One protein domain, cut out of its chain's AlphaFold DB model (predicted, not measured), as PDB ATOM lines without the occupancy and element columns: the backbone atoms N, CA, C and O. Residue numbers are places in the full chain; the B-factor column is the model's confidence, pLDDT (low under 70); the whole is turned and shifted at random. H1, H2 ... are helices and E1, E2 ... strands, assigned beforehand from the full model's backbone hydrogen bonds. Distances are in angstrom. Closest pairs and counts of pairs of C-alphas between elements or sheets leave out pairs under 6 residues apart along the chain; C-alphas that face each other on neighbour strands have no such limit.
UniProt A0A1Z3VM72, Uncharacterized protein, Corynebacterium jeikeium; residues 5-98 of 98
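This is residues 5 to 98 of the 98 residues of an uncharacterized protein of Corynebacterium jeikeium (UniProt A0A1Z3VM72). This is one long, twisted sheet of five strands with a single helix, H1, packed on one of its faces, two layers in which the other face has no named helix. The hairpin of the long strands E4 and E5 runs the length of the rod-shaped whole, and the short strand E2 forms one edge of the sheet. The printed part has 94 residues, with one named helix and five named strands in the order E1, E2, H1, E3, E4, E5; the class is mixed, helices and strands. The sheet's order is E2, E1, E5, E4, E3, with neighbours antiparallel throughout. The whole is compact, with a radius of gyration of the C-alphas of 14.0 A, and spans 47 by 22 by 20 A.

Start at Ala 5 and go on to C-alpha 12 at (44.285, -17.513, 10.140), where E1 begins; it takes residues 12 to 20 and measures 26.4 A. Next comes E2, residues 23 to 27. Find C-alpha 35 at (39.513, -12.759, 3.947); from there H1 runs through residues 35 to 48, 19.9 A. E3 takes residues 52 to 63, 28.4 A, and E4 residues 67 to 80, 36.0 A, with a bend of 71 degrees at residue 77. E5, residues 83 to 97, measures 42.9 A and ends with C-alpha 97 at (46.836, -20.694, 9.178).

Begin with the sheet, whose strands' lines turn by 82 degrees from edge to edge. E1 and E2 form a hairpin, antiparallel at 139 degrees; look for N 23 and O 20, 2.9 A apart. E1 and E5 are antiparallel at 164 degrees, with N 15 and O 94 at 2.8 A. E3, E4 and E5 form a meander, each strand the antiparallel neighbour of the one before. In it, N 78 and O 85 of the hairpin E4 and E5 are 2.8 A apart, and N 62 and O 69 of the hairpin E3 and E4 are 2.8 A apart. E2 and E3 are the edge strands and are apart. H1 is on the sheet: its closest C-alphas to E3 are those of Asn 47 and Pro 55, 5.8 A, and to E5 those of Leu 35 and Ala 95, 7.0 A. In H1 every O i to N i+4 pair is within hydrogen-bond range.

The two C-alphas farthest apart are those of Ala 65 and Asp 82, 47.5 A. The printed part has no cut and no long link; the link from E2 to H1, with 7 residues, is short, and the others are tight. The mean pLDDT of the printed part is 89.8, and residues 80 to 81 are under 70.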
ATOM      1  N   ALA A   5      34.975 -16.190   2.343       86.88
ATOM      2  CA  ALA A   5      34.198 -15.921   3.554       86.88
ATOM      3  C   ALA A   5      34.369 -16.987   4.659       86.88
ATOM      4  O   ALA A   5      33.884 -16.805   5.773       86.88
ATOM      5  N   THR A   6      35.018 -18.121   4.363       89.50
ATOM      6  CA  THR A   6      35.322 -19.169   5.358       89.50
ATOM      7  C   THR A   6      36.714 -19.040   5.974       89.50
ATOM      8  O   THR A   6      36.952 -19.619   7.030       89.50
ATOM      9  N   ILE A   7      37.606 -18.264   5.349       91.00
ATOM     10  CA  ILE A   7      38.931 -17.933   5.877       91.00
ATOM     11  C   ILE A   7      38.759 -16.710   6.774       91.00
ATOM     12  O   ILE A   7      38.270 -15.678   6.315       91.00
ATOM     13  N   ASN A   8      39.100 -16.828   8.057       93.12
ATOM     14  CA  ASN A   8      38.845 -15.787   9.051       93.12
ATOM     15  C   ASN A   8      39.943 -15.694  10.113       93.12
ATOM     16  O   ASN A   8      40.754 -16.605  10.270       93.12
ATOM     17  N   THR A   9      39.913 -14.597  10.868       90.69
ATOM     18  CA  THR A   9      40.920 -14.264  11.889       90.69
ATOM     19  C   THR A   9      40.947 -15.203  13.105       90.69
ATOM     20  O   THR A   9      41.930 -15.214  13.841       90.69
ATOM     21  N   ASP A  10      39.923 -16.043  13.313       92.25
ATOM     22  CA  ASP A  10      39.971 -17.080  14.358       92.25
ATOM     23  C   ASP A  10      40.936 -18.215  13.988       92.25
ATOM     24  O   ASP A  10      41.487 -18.889  14.859       92.25
ATOM     25  N   THR A  11      41.094 -18.470  12.689       91.19
ATOM     26  CA  THR A  11      41.816 -19.634  12.154       91.19
ATOM     27  C   THR A  11      43.081 -19.260  11.395       91.19
ATOM     28  O   THR A  11      43.962 -20.104  11.258       91.19
ATOM     29  N   HIS A  12      43.175 -18.015  10.932       93.75
ATOM     30  CA  HIS A  12      44.285 -17.513  10.140       93.75
ATOM     31  C   HIS A  12      44.764 -16.163  10.674       93.75
ATOM     32  O   HIS A  12      43.973 -15.362  11.172       93.75
ATOM     33  N   GLU A  13      46.044 -15.876  10.496       93.25
ATOM     34  CA  GLU A  13      46.576 -14.523  10.504       93.25
ATOM     35  C   GLU A  13      46.360 -13.912   9.113       93.25
ATOM     36  O   GLU A  13      46.806 -14.472   8.112       93.25
ATOM     37  N   ILE A  14      45.638 -12.788   9.033       94.06
ATOM     38  CA  ILE A  14      45.363 -12.089   7.769       94.06
ATOM     39  C   ILE A  14      46.159 -10.785   7.740       94.06
ATOM     40  O   ILE A  14      46.010  -9.947   8.628       94.06
ATOM     41  N   THR A  15      46.975 -10.595   6.708       93.38
ATOM     42  CA  THR A  15      47.803  -9.401   6.501       93.38
ATOM     43  C   THR A  15      47.623  -8.856   5.088       93.38
ATOM     44  O   THR A  15      47.334  -9.608   4.162       93.38
ATOM     45  N   ALA A  16      47.795  -7.545   4.906       94.12
ATOM     46  CA  ALA A  16      47.840  -6.925   3.585       94.12
ATOM     47  C   ALA A  16      49.084  -6.049   3.450       94.12
ATOM     48  O   ALA A  16      49.381  -5.229   4.319       94.12
ATOM     49  N   ASN A  17      49.806  -6.207   2.347       94.56
ATOM     50  CA  ASN A  17      50.996  -5.433   2.011       94.56
ATOM     51  C   ASN A  17      50.818  -4.784   0.647       94.56
ATOM     52  O   ASN A  17      50.085  -5.305  -0.188       94.56
ATOM     53  N   TYR A  18      51.536  -3.695   0.381       93.50
ATOM     54  CA  TYR A  18      51.571  -3.124  -0.962       93.50
ATOM     55  C   TYR A  18      52.970  -2.749  -1.443       93.50
ATOM     56  O   TYR A  18      53.900  -2.486  -0.665       93.50
ATOM     57  N   ALA A  19      53.085  -2.700  -2.766       93.62
ATOM     58  CA  ALA A  19      54.241  -2.236  -3.501       93.62
ATOM     59  C   ALA A  19      53.866  -1.102  -4.455       93.62
ATOM     60  O   ALA A  19      52.834  -1.157  -5.118       93.62
ATOM     61  N   ILE A  20      54.751  -0.111  -4.567       91.19
ATOM     62  CA  ILE A  20      54.663   0.960  -5.568       91.19
ATOM     63  C   ILE A  20      55.750   0.718  -6.608       91.19
ATOM     64  O   ILE A  20      56.932   0.668  -6.263       91.19
ATOM     65  N   ASN A  21      55.375   0.552  -7.875       91.62
ATOM     66  CA  ASN A  21      56.292   0.238  -8.978       91.62
ATOM     67  C   ASN A  21      57.216  -0.956  -8.659       91.62
ATOM     68  O   ASN A  21      58.408  -0.945  -8.972       91.62
ATOM     69  N   GLY A  22      56.672  -1.973  -7.980       88.62
ATOM     70  CA  GLY A  22      57.398  -3.177  -7.561       88.62
ATOM     71  C   GLY A  22      58.275  -3.021  -6.310       88.62
ATOM     72  O   GLY A  22      58.955  -3.972  -5.925       88.62
ATOM     73  N   ILE A  23      58.275  -1.854  -5.658       91.56
ATOM     74  CA  ILE A  23      58.993  -1.626  -4.399       91.56
ATOM     75  C   ILE A  23      58.038  -1.857  -3.226       91.56
ATOM     76  O   ILE A  23      57.180  -1.022  -2.945       91.56
ATOM     77  N   TRP A  24      58.216  -2.982  -2.532       91.25
ATOM     78  CA  TRP A  24      57.493  -3.329  -1.306       91.25
ATOM     79  C   TRP A  24      57.959  -2.478  -0.130       91.25
ATOM     80  O   TRP A  24      59.162  -2.248   0.030       91.25
ATOM     81  N   GLY A  25      57.037  -2.051   0.731       75.19
ATOM     82  CA  GLY A  25      57.460  -1.292   1.908       75.19
ATOM     83  C   GLY A  25      56.452  -1.093   3.021       75.19
ATOM     84  O   GLY A  25      56.857  -0.611   4.074       75.19
ATOM     85  N   ASN A  26      55.178  -1.435   2.832       79.62
ATOM     86  CA  ASN A  26      54.152  -1.000   3.769       79.62
ATOM     87  C   ASN A  26      53.046  -2.043   3.928       79.62
ATOM     88  O   ASN A  26      52.541  -2.590   2.946       79.62
ATOM     89  N   VAL A  27      52.669  -2.256   5.186       85.81
ATOM     90  CA  VAL A  27      51.456  -2.968   5.585       85.81
ATOM     91  C   VAL A  27      50.300  -1.976   5.499       85.81
ATOM     92  O   VAL A  27      50.435  -0.844   5.973       85.81
ATOM     93  N   VAL A  28      49.189  -2.382   4.896       83.88
ATOM     94  CA  VAL A  28      47.952  -1.593   4.903       83.88
ATOM     95  C   VAL A  28      47.135  -2.002   6.120       83.88
ATOM     96  O   VAL A  28      47.029  -3.190   6.425       83.88
ATOM     97  N   GLU A  29      46.567  -1.027   6.827       82.38
ATOM     98  CA  GLU A  29      45.567  -1.326   7.849       82.38
ATOM     99  C   GLU A  29      44.320  -1.885   7.162       82.38
ATOM    100  O   GLU A  29      43.753  -1.235   6.288       82.38
ATOM    101  N   THR A  30      43.912  -3.087   7.553       86.25
ATOM    102  CA  THR A  30      42.711  -3.737   7.034       86.25
ATOM    103  C   THR A  30      41.647  -3.796   8.112       86.25
ATOM    104  O   THR A  30      41.938  -3.993   9.297       86.25
ATOM    105  N   ASN A  31      40.393  -3.662   7.699       83.00
ATOM    106  CA  ASN A  31      39.248  -3.927   8.550       83.00
ATOM    107  C   ASN A  31      38.506  -5.147   8.009       83.00
ATOM    108  O   ASN A  31      38.112  -5.195   6.851       83.00
ATOM    109  N   GLY A  32      38.300  -6.152   8.852       86.38
ATOM    110  CA  GLY A  32      37.576  -7.346   8.436       86.38
ATOM    111  C   GLY A  32      37.837  -8.523   9.350       86.38
ATOM    112  O   GLY A  32      38.874  -8.616  10.004       86.38
ATOM    113  N   TYR A  33      36.867  -9.424   9.411       90.94
ATOM    114  CA  TYR A  33      36.984 -10.664  10.159       90.94
ATOM    115  C   TYR A  33      37.285 -11.851   9.239       90.94
ATOM    116  O   TYR A  33      37.921 -12.816   9.667       90.94
ATOM    117  N   THR A  34      36.860 -11.770   7.978       94.94
ATOM    118  CA  THR A  34      37.104 -12.761   6.925       94.94
ATOM    119  C   THR A  34      38.029 -12.229   5.834       94.94
ATOM    120  O   THR A  34      38.118 -11.022   5.615       94.94
ATOM    121  N   LEU A  35      38.675 -13.131   5.090       93.75
ATOM    122  CA  LEU A  35      39.513 -12.759   3.947       93.75
ATOM    123  C   LEU A  35      38.706 -12.043   2.849       93.75
ATOM    124  O   LEU A  35      39.234 -11.162   2.182       93.75
ATOM    125  N   GLN A  36      37.420 -12.386   2.694       95.44
ATOM    126  CA  GLN A  36      36.514 -11.672   1.789       95.44
ATOM    127  C   GLN A  36      36.315 -10.213   2.215       95.44
ATOM    128  O   GLN A  36      36.442  -9.325   1.384       95.44
ATOM    129  N   GLU A  37      36.029  -9.963   3.496       95.06
ATOM    130  CA  GLU A  37      35.829  -8.597   4.002       95.06
ATOM    131  C   GLU A  37      37.100  -7.758   3.863       95.06
ATOM    132  O   GLU A  37      37.020  -6.611   3.445       95.06
ATOM    133  N   VAL A  38      38.269  -8.345   4.141       95.38
ATOM    134  CA  VAL A  38      39.556  -7.663   3.954       95.38
ATOM    135  C   VAL A  38      39.816  -7.344   2.477       95.38
ATOM    136  O   VAL A  38      40.303  -6.262   2.163       95.38
ATOM    137  N   LEU A  39      39.488  -8.256   1.558       95.62
ATOM    138  CA  LEU A  39      39.582  -7.988   0.121       95.62
ATOM    139  C   LEU A  39      38.663  -6.839  -0.305       95.62
ATOM    140  O   LEU A  39      39.102  -5.955  -1.039       95.62
ATOM    141  N   ASP A  40      37.412  -6.855   0.147       94.75
ATOM    142  CA  ASP A  40      36.434  -5.822  -0.191       94.75
ATOM    143  C   ASP A  40      36.876  -4.447   0.348       94.75
ATOM    144  O   ASP A  40      36.859  -3.475  -0.404       94.75
ATOM    145  N   ASP A  41      37.374  -4.386   1.591       93.88
ATOM    146  CA  ASP A  41      37.938  -3.180   2.225       93.88
ATOM    147  C   ASP A  41      39.134  -2.620   1.434       93.88
ATOM    148  O   ASP A  41      39.212  -1.420   1.175       93.88
ATOM    149  N   MET A  42      40.042  -3.482   0.960       93.75
ATOM    150  CA  MET A  42      41.168  -3.051   0.122       93.75
ATOM    151  C   MET A  42      40.720  -2.537  -1.246       93.75
ATOM    152  O   MET A  42      41.226  -1.517  -1.715       93.75
ATOM    153  N   LEU A  43      39.774  -3.214  -1.898       94.50
ATOM    154  CA  LEU A  43      39.240  -2.751  -3.177       94.50
ATOM    155  C   LEU A  43      38.530  -1.402  -3.034       94.50
ATOM    156  O   LEU A  43      38.696  -0.553  -3.907       94.50
ATOM    157  N   GLU A  44      37.769  -1.195  -1.957       93.06
ATOM    158  CA  GLU A  44      37.119   0.082  -1.650       93.06
ATOM    159  C   GLU A  44      38.164   1.177  -1.397       93.06
ATOM    160  O   GLU A  44      38.192   2.167  -2.129       93.06
ATOM    161  N   PHE A  45      39.094   0.956  -0.461       91.00
ATOM    162  CA  PHE A  45      40.132   1.925  -0.097       91.00
ATOM    163  C   PHE A  45      40.918   2.445  -1.310       91.00
ATOM    164  O   PHE A  45      41.084   3.654  -1.483       91.00
ATOM    165  N   TRP A  46      41.397   1.541  -2.169       90.88
ATOM    166  CA  TRP A  46      42.244   1.921  -3.299       90.88
ATOM    167  C   TRP A  46      41.459   2.512  -4.476       90.88
ATOM    168  O   TRP A  46      41.984   3.371  -5.188       90.88
ATOM    169  N   ASN A  47      40.204   2.105  -4.688       91.88
ATOM    170  CA  ASN A  47      39.378   2.672  -5.757       91.88
ATOM    171  C   ASN A  47      38.728   4.013  -5.388       91.88
ATOM    172  O   ASN A  47      38.429   4.789  -6.292       91.88
ATOM    173  N   GLU A  48      38.523   4.306  -4.102       90.25
ATOM    174  CA  GLU A  48      38.003   5.605  -3.653       90.25
ATOM    175  C   GLU A  48      39.066   6.713  -3.595       90.25
ATOM    176  O   GLU A  48      38.722   7.890  -3.472       90.25
ATOM    177  N   ALA A  49      40.353   6.378  -3.713       84.44
ATOM    178  CA  ALA A  49      41.415   7.373  -3.768       84.44
ATOM    179  C   ALA A  49      41.286   8.266  -5.023       84.44
ATOM    180  O   ALA A  49      41.267   7.770  -6.151       84.44
ATOM    181  N   ASP A  50      41.276   9.592  -4.828       74.94
ATOM    182  CA  ASP A  50      41.126  10.616  -5.887       74.94
ATOM    183  C   ASP A  50      42.188  10.525  -7.008       74.94
ATOM    184  O   ASP A  50      42.037  11.102  -8.086       74.94
ATOM    185  N   GLU A  51      43.272   9.797  -6.755       85.62
ATOM    186  CA  GLU A  51      44.432   9.630  -7.629       85.62
ATOM    187  C   GLU A  51      44.363   8.366  -8.505       85.62
ATOM    188  O   GLU A  51      45.261   8.129  -9.314       85.62
ATOM    189  N   THR A  52      43.309   7.553  -8.397       86.44
ATOM    190  CA  THR A  52      43.169   6.312  -9.172       86.44
ATOM    191  C   THR A  52      42.833   6.581 -10.642       86.44
ATOM    192  O   THR A  52      41.831   7.203 -10.988       86.44
ATOM    193  N   THR A  53      43.694   6.085 -11.534       87.19
ATOM    194  CA  THR A  53      43.568   6.214 -12.999       87.19
ATOM    195  C   THR A  53      43.104   4.938 -13.680       87.19
ATOM    196  O   THR A  53      42.332   5.009 -14.636       87.19
ATOM    197  N   GLU A  54      43.537   3.783 -13.178       91.19
ATOM    198  CA  GLU A  54      42.999   2.477 -13.550       91.19
ATOM    199  C   GLU A  54      42.506   1.791 -12.275       91.19
ATOM    200  O   GLU A  54      43.251   1.776 -11.289       91.19
ATOM    201  N   PRO A  55      41.262   1.275 -12.271       92.25
ATOM    202  CA  PRO A  55      40.666   0.702 -11.076       92.25
ATOM    203  C   PRO A  55      41.451  -0.520 -10.608       92.25
ATOM    204  O   PRO A  55      42.008  -1.266 -11.412       92.25
ATOM    205  N   PHE A  56      41.457  -0.727  -9.298       94.94
ATOM    206  CA  PHE A  56      42.048  -1.901  -8.685       94.94
ATOM    207  C   PHE A  56      41.137  -3.105  -8.878       94.94
ATOM    208  O   PHE A  56      39.959  -3.065  -8.516       94.94
ATOM    209  N   GLU A  57      41.706  -4.179  -9.414       96.12
ATOM    210  CA  GLU A  57      41.016  -5.441  -9.678       96.12
ATOM    211  C   GLU A  57      41.857  -6.626  -9.187       96.12
ATOM    212  O   GLU A  57      43.081  -6.543  -9.092       96.12
ATOM    213  N   VAL A  58      41.203  -7.754  -8.893       96.38
ATOM    214  CA  VAL A  58      41.895  -9.007  -8.557       96.38
ATOM    215  C   VAL A  58      42.582  -9.561  -9.798       96.38
ATOM    216  O   VAL A  58      41.920  -9.952 -10.761       96.38
ATOM    217  N   THR A  59      43.908  -9.656  -9.754       96.44
ATOM    218  CA  THR A  59      44.730 -10.190 -10.848       96.44
ATOM    219  C   THR A  59      45.254 -11.594 -10.565       96.44
ATOM    220  O   THR A  59      45.579 -12.328 -11.501       96.44
ATOM    221  N   GLY A  60      45.280 -12.009  -9.295       93.81
ATOM    222  CA  GLY A  60      45.782 -13.315  -8.889       93.81
ATOM    223  C   GLY A  60      45.131 -13.839  -7.618       93.81
ATOM    224  O   GLY A  60      44.853 -13.088  -6.687       93.81
ATOM    225  N   ILE A  61      44.907 -15.152  -7.585       94.94
ATOM    226  CA  ILE A  61      44.603 -15.903  -6.365       94.94
ATOM    227  C   ILE A  61      45.513 -17.126  -6.379       94.94
ATOM    228  O   ILE A  61      45.450 -17.935  -7.310       94.94
ATOM    229  N   ASN A  62      46.365 -17.233  -5.369       94.00
ATOM    230  CA  ASN A  62      47.288 -18.336  -5.174       94.00
ATOM    231  C   ASN A  62      46.962 -19.039  -3.853       94.00
ATOM    232  O   ASN A  62      46.744 -18.399  -2.826       94.00
ATOM    233  N   GLU A  63      46.872 -20.363  -3.895       92.00
ATOM    234  CA  GLU A  63      46.368 -21.164  -2.786       92.00
ATOM    235  C   GLU A  63      47.274 -22.369  -2.559       92.00
ATOM    236  O   GLU A  63      47.442 -23.208  -3.446       92.00
ATOM    237  N   ASP A  64      47.784 -22.476  -1.338       89.06
ATOM    238  CA  ASP A  64      48.544 -23.611  -0.833       89.06
ATOM    239  C   ASP A  64      47.855 -24.195   0.416       89.06
ATOM    240  O   ASP A  64      46.826 -23.701   0.873       89.06
ATOM    241  N   ALA A  65      48.396 -25.285   0.971       86.00
ATOM    242  CA  ALA A  65      47.762 -26.013   2.081       86.00
ATOM    243  C   ALA A  65      47.494 -25.148   3.328       86.00
ATOM    244  O   ALA A  65      46.489 -25.362   4.007       86.00
ATOM    245  N   ASP A  66      48.367 -24.173   3.586       89.38
ATOM    246  CA  ASP A  66      48.367 -23.366   4.810       89.38
ATOM    247  C   ASP A  66      48.209 -21.862   4.529       89.38
ATOM    248  O   ASP A  66      48.168 -21.067   5.466       89.38
ATOM    249  N   ARG A  67      48.138 -21.461   3.251       91.88
ATOM    250  CA  ARG A  67      48.207 -20.059   2.828       91.88
ATOM    251  C   ARG A  67      47.270 -19.773   1.660       91.88
ATOM    252  O   ARG A  67      47.274 -20.491   0.662       91.88
ATOM    253  N   THR A  68      46.533 -18.676   1.754       95.19
ATOM    254  CA  THR A  68      45.813 -18.074   0.626       95.19
ATOM    255  C   THR A  68      46.356 -16.672   0.393       95.19
ATOM    256  O   THR A  68      46.411 -15.867   1.316       95.19
ATOM    257  N   GLU A  69      46.761 -16.387  -0.839       95.31
ATOM    258  CA  GLU A  69      47.343 -15.120  -1.280       95.31
ATOM    259  C   GLU A  69      46.476 -14.546  -2.406       95.31
ATOM    260  O   GLU A  69      46.166 -15.229  -3.384       95.31
ATOM    261  N   ILE A  70      46.059 -13.293  -2.259       96.44
ATOM    262  CA  ILE A  70      45.271 -12.560  -3.250       96.44
ATOM    263  C   ILE A  70      46.082 -11.358  -3.697       96.44
ATOM    264  O   ILE A  70      46.534 -10.570  -2.871       96.44
ATOM    265  N   THR A  71      46.226 -11.198  -5.007       96.62
ATOM    266  CA  THR A  71      46.863 -10.034  -5.616       96.62
ATOM    267  C   THR A  71      45.796  -9.154  -6.252       96.62
ATOM    268  O   THR A  71      45.018  -9.629  -7.086       96.62
ATOM    269  N   ILE A  72      45.775  -7.876  -5.876       96.31
ATOM    270  CA  ILE A  72      45.044  -6.832  -6.598       96.31
ATOM    271  C   ILE A  72      46.039  -5.837  -7.193       96.31
ATOM    272  O   ILE A  72      47.071  -5.536  -6.586       96.31
ATOM    273  N   GLU A  73      45.741  -5.327  -8.381       95.94
ATOM    274  CA  GLU A  73      46.588  -4.347  -9.064       95.94
ATOM    275  C   GLU A  73      45.748  -3.212  -9.636       95.94
ATOM    276  O   GLU A  73      44.632  -3.437 -10.102       95.94
ATOM    277  N   GLY A  74      46.307  -2.004  -9.608       93.69
ATOM    278  CA  GLY A  74      45.720  -0.796 -10.182       93.69
ATOM    279  C   GLY A  74      46.790   0.253 -10.486       93.69
ATOM    280  O   GLY A  74      47.978   0.062 -10.190       93.69
ATOM    281  N   ILE A  75      46.382   1.374 -11.086       93.00
ATOM    282  CA  ILE A  75      47.293   2.484 -11.409       93.00
ATOM    283  C   ILE A  75      46.806   3.769 -10.753       93.00
ATOM    284  O   ILE A  75      45.683   4.210 -11.002       93.00
ATOM    285  N   GLN A  76      47.684   4.423  -9.993       90.81
ATOM    286  CA  GLN A  76      47.440   5.741  -9.404       90.81
ATOM    287  C   GLN A  76      48.394   6.804  -9.946       90.81
ATOM    288  O   GLN A  76      49.513   6.509 -10.363       90.81
ATOM    289  N   ILE A  77      47.969   8.060  -9.905       88.06
ATOM    290  CA  ILE A  77      48.832   9.223 -10.089       88.06
ATOM    291  C   ILE A  77      49.473   9.562  -8.744       88.06
ATOM    292  O   ILE A  77      48.784   9.918  -7.804       88.06
ATOM    293  N   GLY A  78      50.799   9.493  -8.656       76.88
ATOM    294  CA  GLY A  78      51.531  10.053  -7.524       76.88
ATOM    295  C   GLY A  78      52.128  11.414  -7.855       76.88
ATOM    296  O   GLY A  78      52.621  11.641  -8.966       76.88
ATOM    297  N   GLU A  79      52.154  12.300  -6.864       72.81
ATOM    298  CA  GLU A  79      52.942  13.529  -6.911       72.81
ATOM    299  C   GLU A  79      54.283  13.340  -6.188       72.81
ATOM    300  O   GLU A  79      54.341  12.961  -5.016       72.81
ATOM    301  N   TYR A  80      55.386  13.642  -6.877       69.62
ATOM    302  CA  TYR A  80      56.717  13.698  -6.270       69.62
ATOM    303  C   TYR A  80      57.379  15.047  -6.562       69.62
ATOM    304  O   TYR A  80      58.008  15.261  -7.605       69.62
ATOM    305  N   GLY A  81      57.234  15.989  -5.626       69.75
ATOM    306  CA  GLY A  81      57.649  17.378  -5.835       69.75
ATOM    307  C   GLY A  81      56.813  18.034  -6.939       69.75
ATOM    308  O   GLY A  81      55.595  18.028  -6.859       69.75
ATOM    309  N   ASP A  82      57.459  18.567  -7.982       70.06
ATOM    310  CA  ASP A  82      56.783  19.226  -9.116       70.06
ATOM    311  C   ASP A  82      56.471  18.266 -10.291       70.06
ATOM    312  O   ASP A  82      56.266  18.709 -11.427       70.06
ATOM    313  N   ARG A  83      56.526  16.943 -10.078       71.19
ATOM    314  CA  ARG A  83      56.312  15.927 -11.123       71.19
ATOM    315  C   ARG A  83      55.126  15.031 -10.795       71.19
ATOM    316  O   ARG A  83      54.976  14.590  -9.662       71.19
ATOM    317  N   VAL A  84      54.357  14.732 -11.838       78.19
ATOM    318  CA  VAL A  84      53.255  13.766 -11.841       78.19
ATOM    319  C   VAL A  84      53.778  12.472 -12.459       78.19
ATOM    320  O   VAL A  84      54.251  12.492 -13.599       78.19
ATOM    321  N   GLU A  85      53.710  11.365 -11.725       81.56
ATOM    322  CA  GLU A  85      54.106  10.037 -12.206       81.56
ATOM    323  C   GLU A  85      52.958   9.041 -12.035       81.56
ATOM    324  O   GLU A  85      52.204   9.096 -11.068       81.56
ATOM    325  N   THR A  86      52.814   8.122 -12.987       86.88
ATOM    326  CA  THR A  86      51.892   6.990 -12.857       86.88
ATOM    327  C   THR A  86      52.587   5.871 -12.105       86.88
ATOM    328  O   THR A  86      53.661   5.425 -12.515       86.88
ATOM    329  N   ASN A  87      51.952   5.400 -11.045       88.25
ATOM    330  CA  ASN A  87      52.436   4.328 -10.206       88.25
ATOM    331  C   ASN A  87      51.566   3.094 -10.391       88.25
ATOM    332  O   ASN A  87      50.356   3.152 -10.180       88.25
ATOM    333  N   THR A  88      52.191   1.971 -10.727       91.94
ATOM    334  CA  THR A  88      51.547   0.666 -10.585       91.94
ATOM    335  C   THR A  88      51.582   0.287  -9.116       91.94
ATOM    336  O   THR A  88      52.662   0.220  -8.520       91.94
ATOM    337  N   ILE A  89      50.411   0.054  -8.538       92.38
ATOM    338  CA  ILE A  89      50.274  -0.383  -7.156       92.38
ATOM    339  C   ILE A  89      49.824  -1.838  -7.175       92.38
ATOM    340  O   ILE A  89      48.799  -2.166  -7.770       92.38
ATOM    341  N   THR A  90      50.592  -2.691  -6.511       95.25
ATOM    342  CA  THR A  90      50.244  -4.096  -6.287       95.25
ATOM    343  C   THR A  90      49.983  -4.268  -4.803       95.25
ATOM    344  O   THR A  90      50.833  -3.897  -3.994       95.25
ATOM    345  N   VAL A  91      48.832  -4.825  -4.439       94.44
ATOM    346  CA  VAL A  91      48.490  -5.146  -3.051       94.44
ATOM    347  C   VAL A  91      48.343  -6.654  -2.942       94.44
ATOM    348  O   VAL A  91      47.669  -7.286  -3.755       94.44
ATOM    349  N   GLU A  92      48.992  -7.222  -1.938       95.69
ATOM    350  CA  GLU A  92      48.963  -8.643  -1.633       95.69
ATOM    351  C   GLU A  92      48.293  -8.849  -0.279       95.69
ATOM    352  O   GLU A  92      48.751  -8.320   0.734       95.69
ATOM    353  N   ILE A  93      47.203  -9.611  -0.281       94.69
ATOM    354  CA  ILE A  93      46.452  -9.993   0.910       94.69
ATOM    355  C   ILE A  93      46.743 -11.460   1.180       94.69
ATOM    356  O   ILE A  93      46.470 -12.319   0.345       94.69
ATOM    357  N   VAL A  94      47.292 -11.743   2.351       93.94
ATOM    358  CA  VAL A  94      47.757 -13.065   2.742       93.94
ATOM    359  C   VAL A  94      46.977 -13.517   3.965       93.94
ATOM    360  O   VAL A  94      46.937 -12.807   4.962       93.94
ATOM    361  N   ALA A  95      46.391 -14.707   3.899       93.94
ATOM    362  CA  ALA A  95      45.869 -15.425   5.052       93.94
ATOM    363  C   ALA A  95      46.708 -16.683   5.289       93.94
ATOM    364  O   ALA A  95      46.741 -17.563   4.429       93.94
ATOM    365  N   GLU A  96      47.358 -16.777   6.444       93.56
ATOM    366  CA  GLU A  96      48.174 -17.926   6.863       93.56
ATOM    367  C   GLU A  96      47.525 -18.619   8.062       93.56
ATOM    368  O   GLU A  96      47.097 -17.950   8.995       93.56
ATOM    369  N   GLN A  97      47.405 -19.949   8.046       89.50
ATOM    370  CA  GLN A  97      46.836 -20.694   9.178       89.50
ATOM    371  C   GLN A  97      47.680 -20.520  10.453       89.50
ATOM    372  O   GLN A  97      48.908 -20.582  10.400       89.50
ATOM    373  N   ASN A  98      47.000 -20.340  11.592       81.06
ATOM    374  CA  ASN A  98      47.613 -20.249  12.927       81.06
ATOM    375  C   ASN A  98      48.212 -21.577  13.425       81.06
ATOM    376  O   ASN A  98      47.643 -22.652  13.122       81.06
TER     377      ASN A  98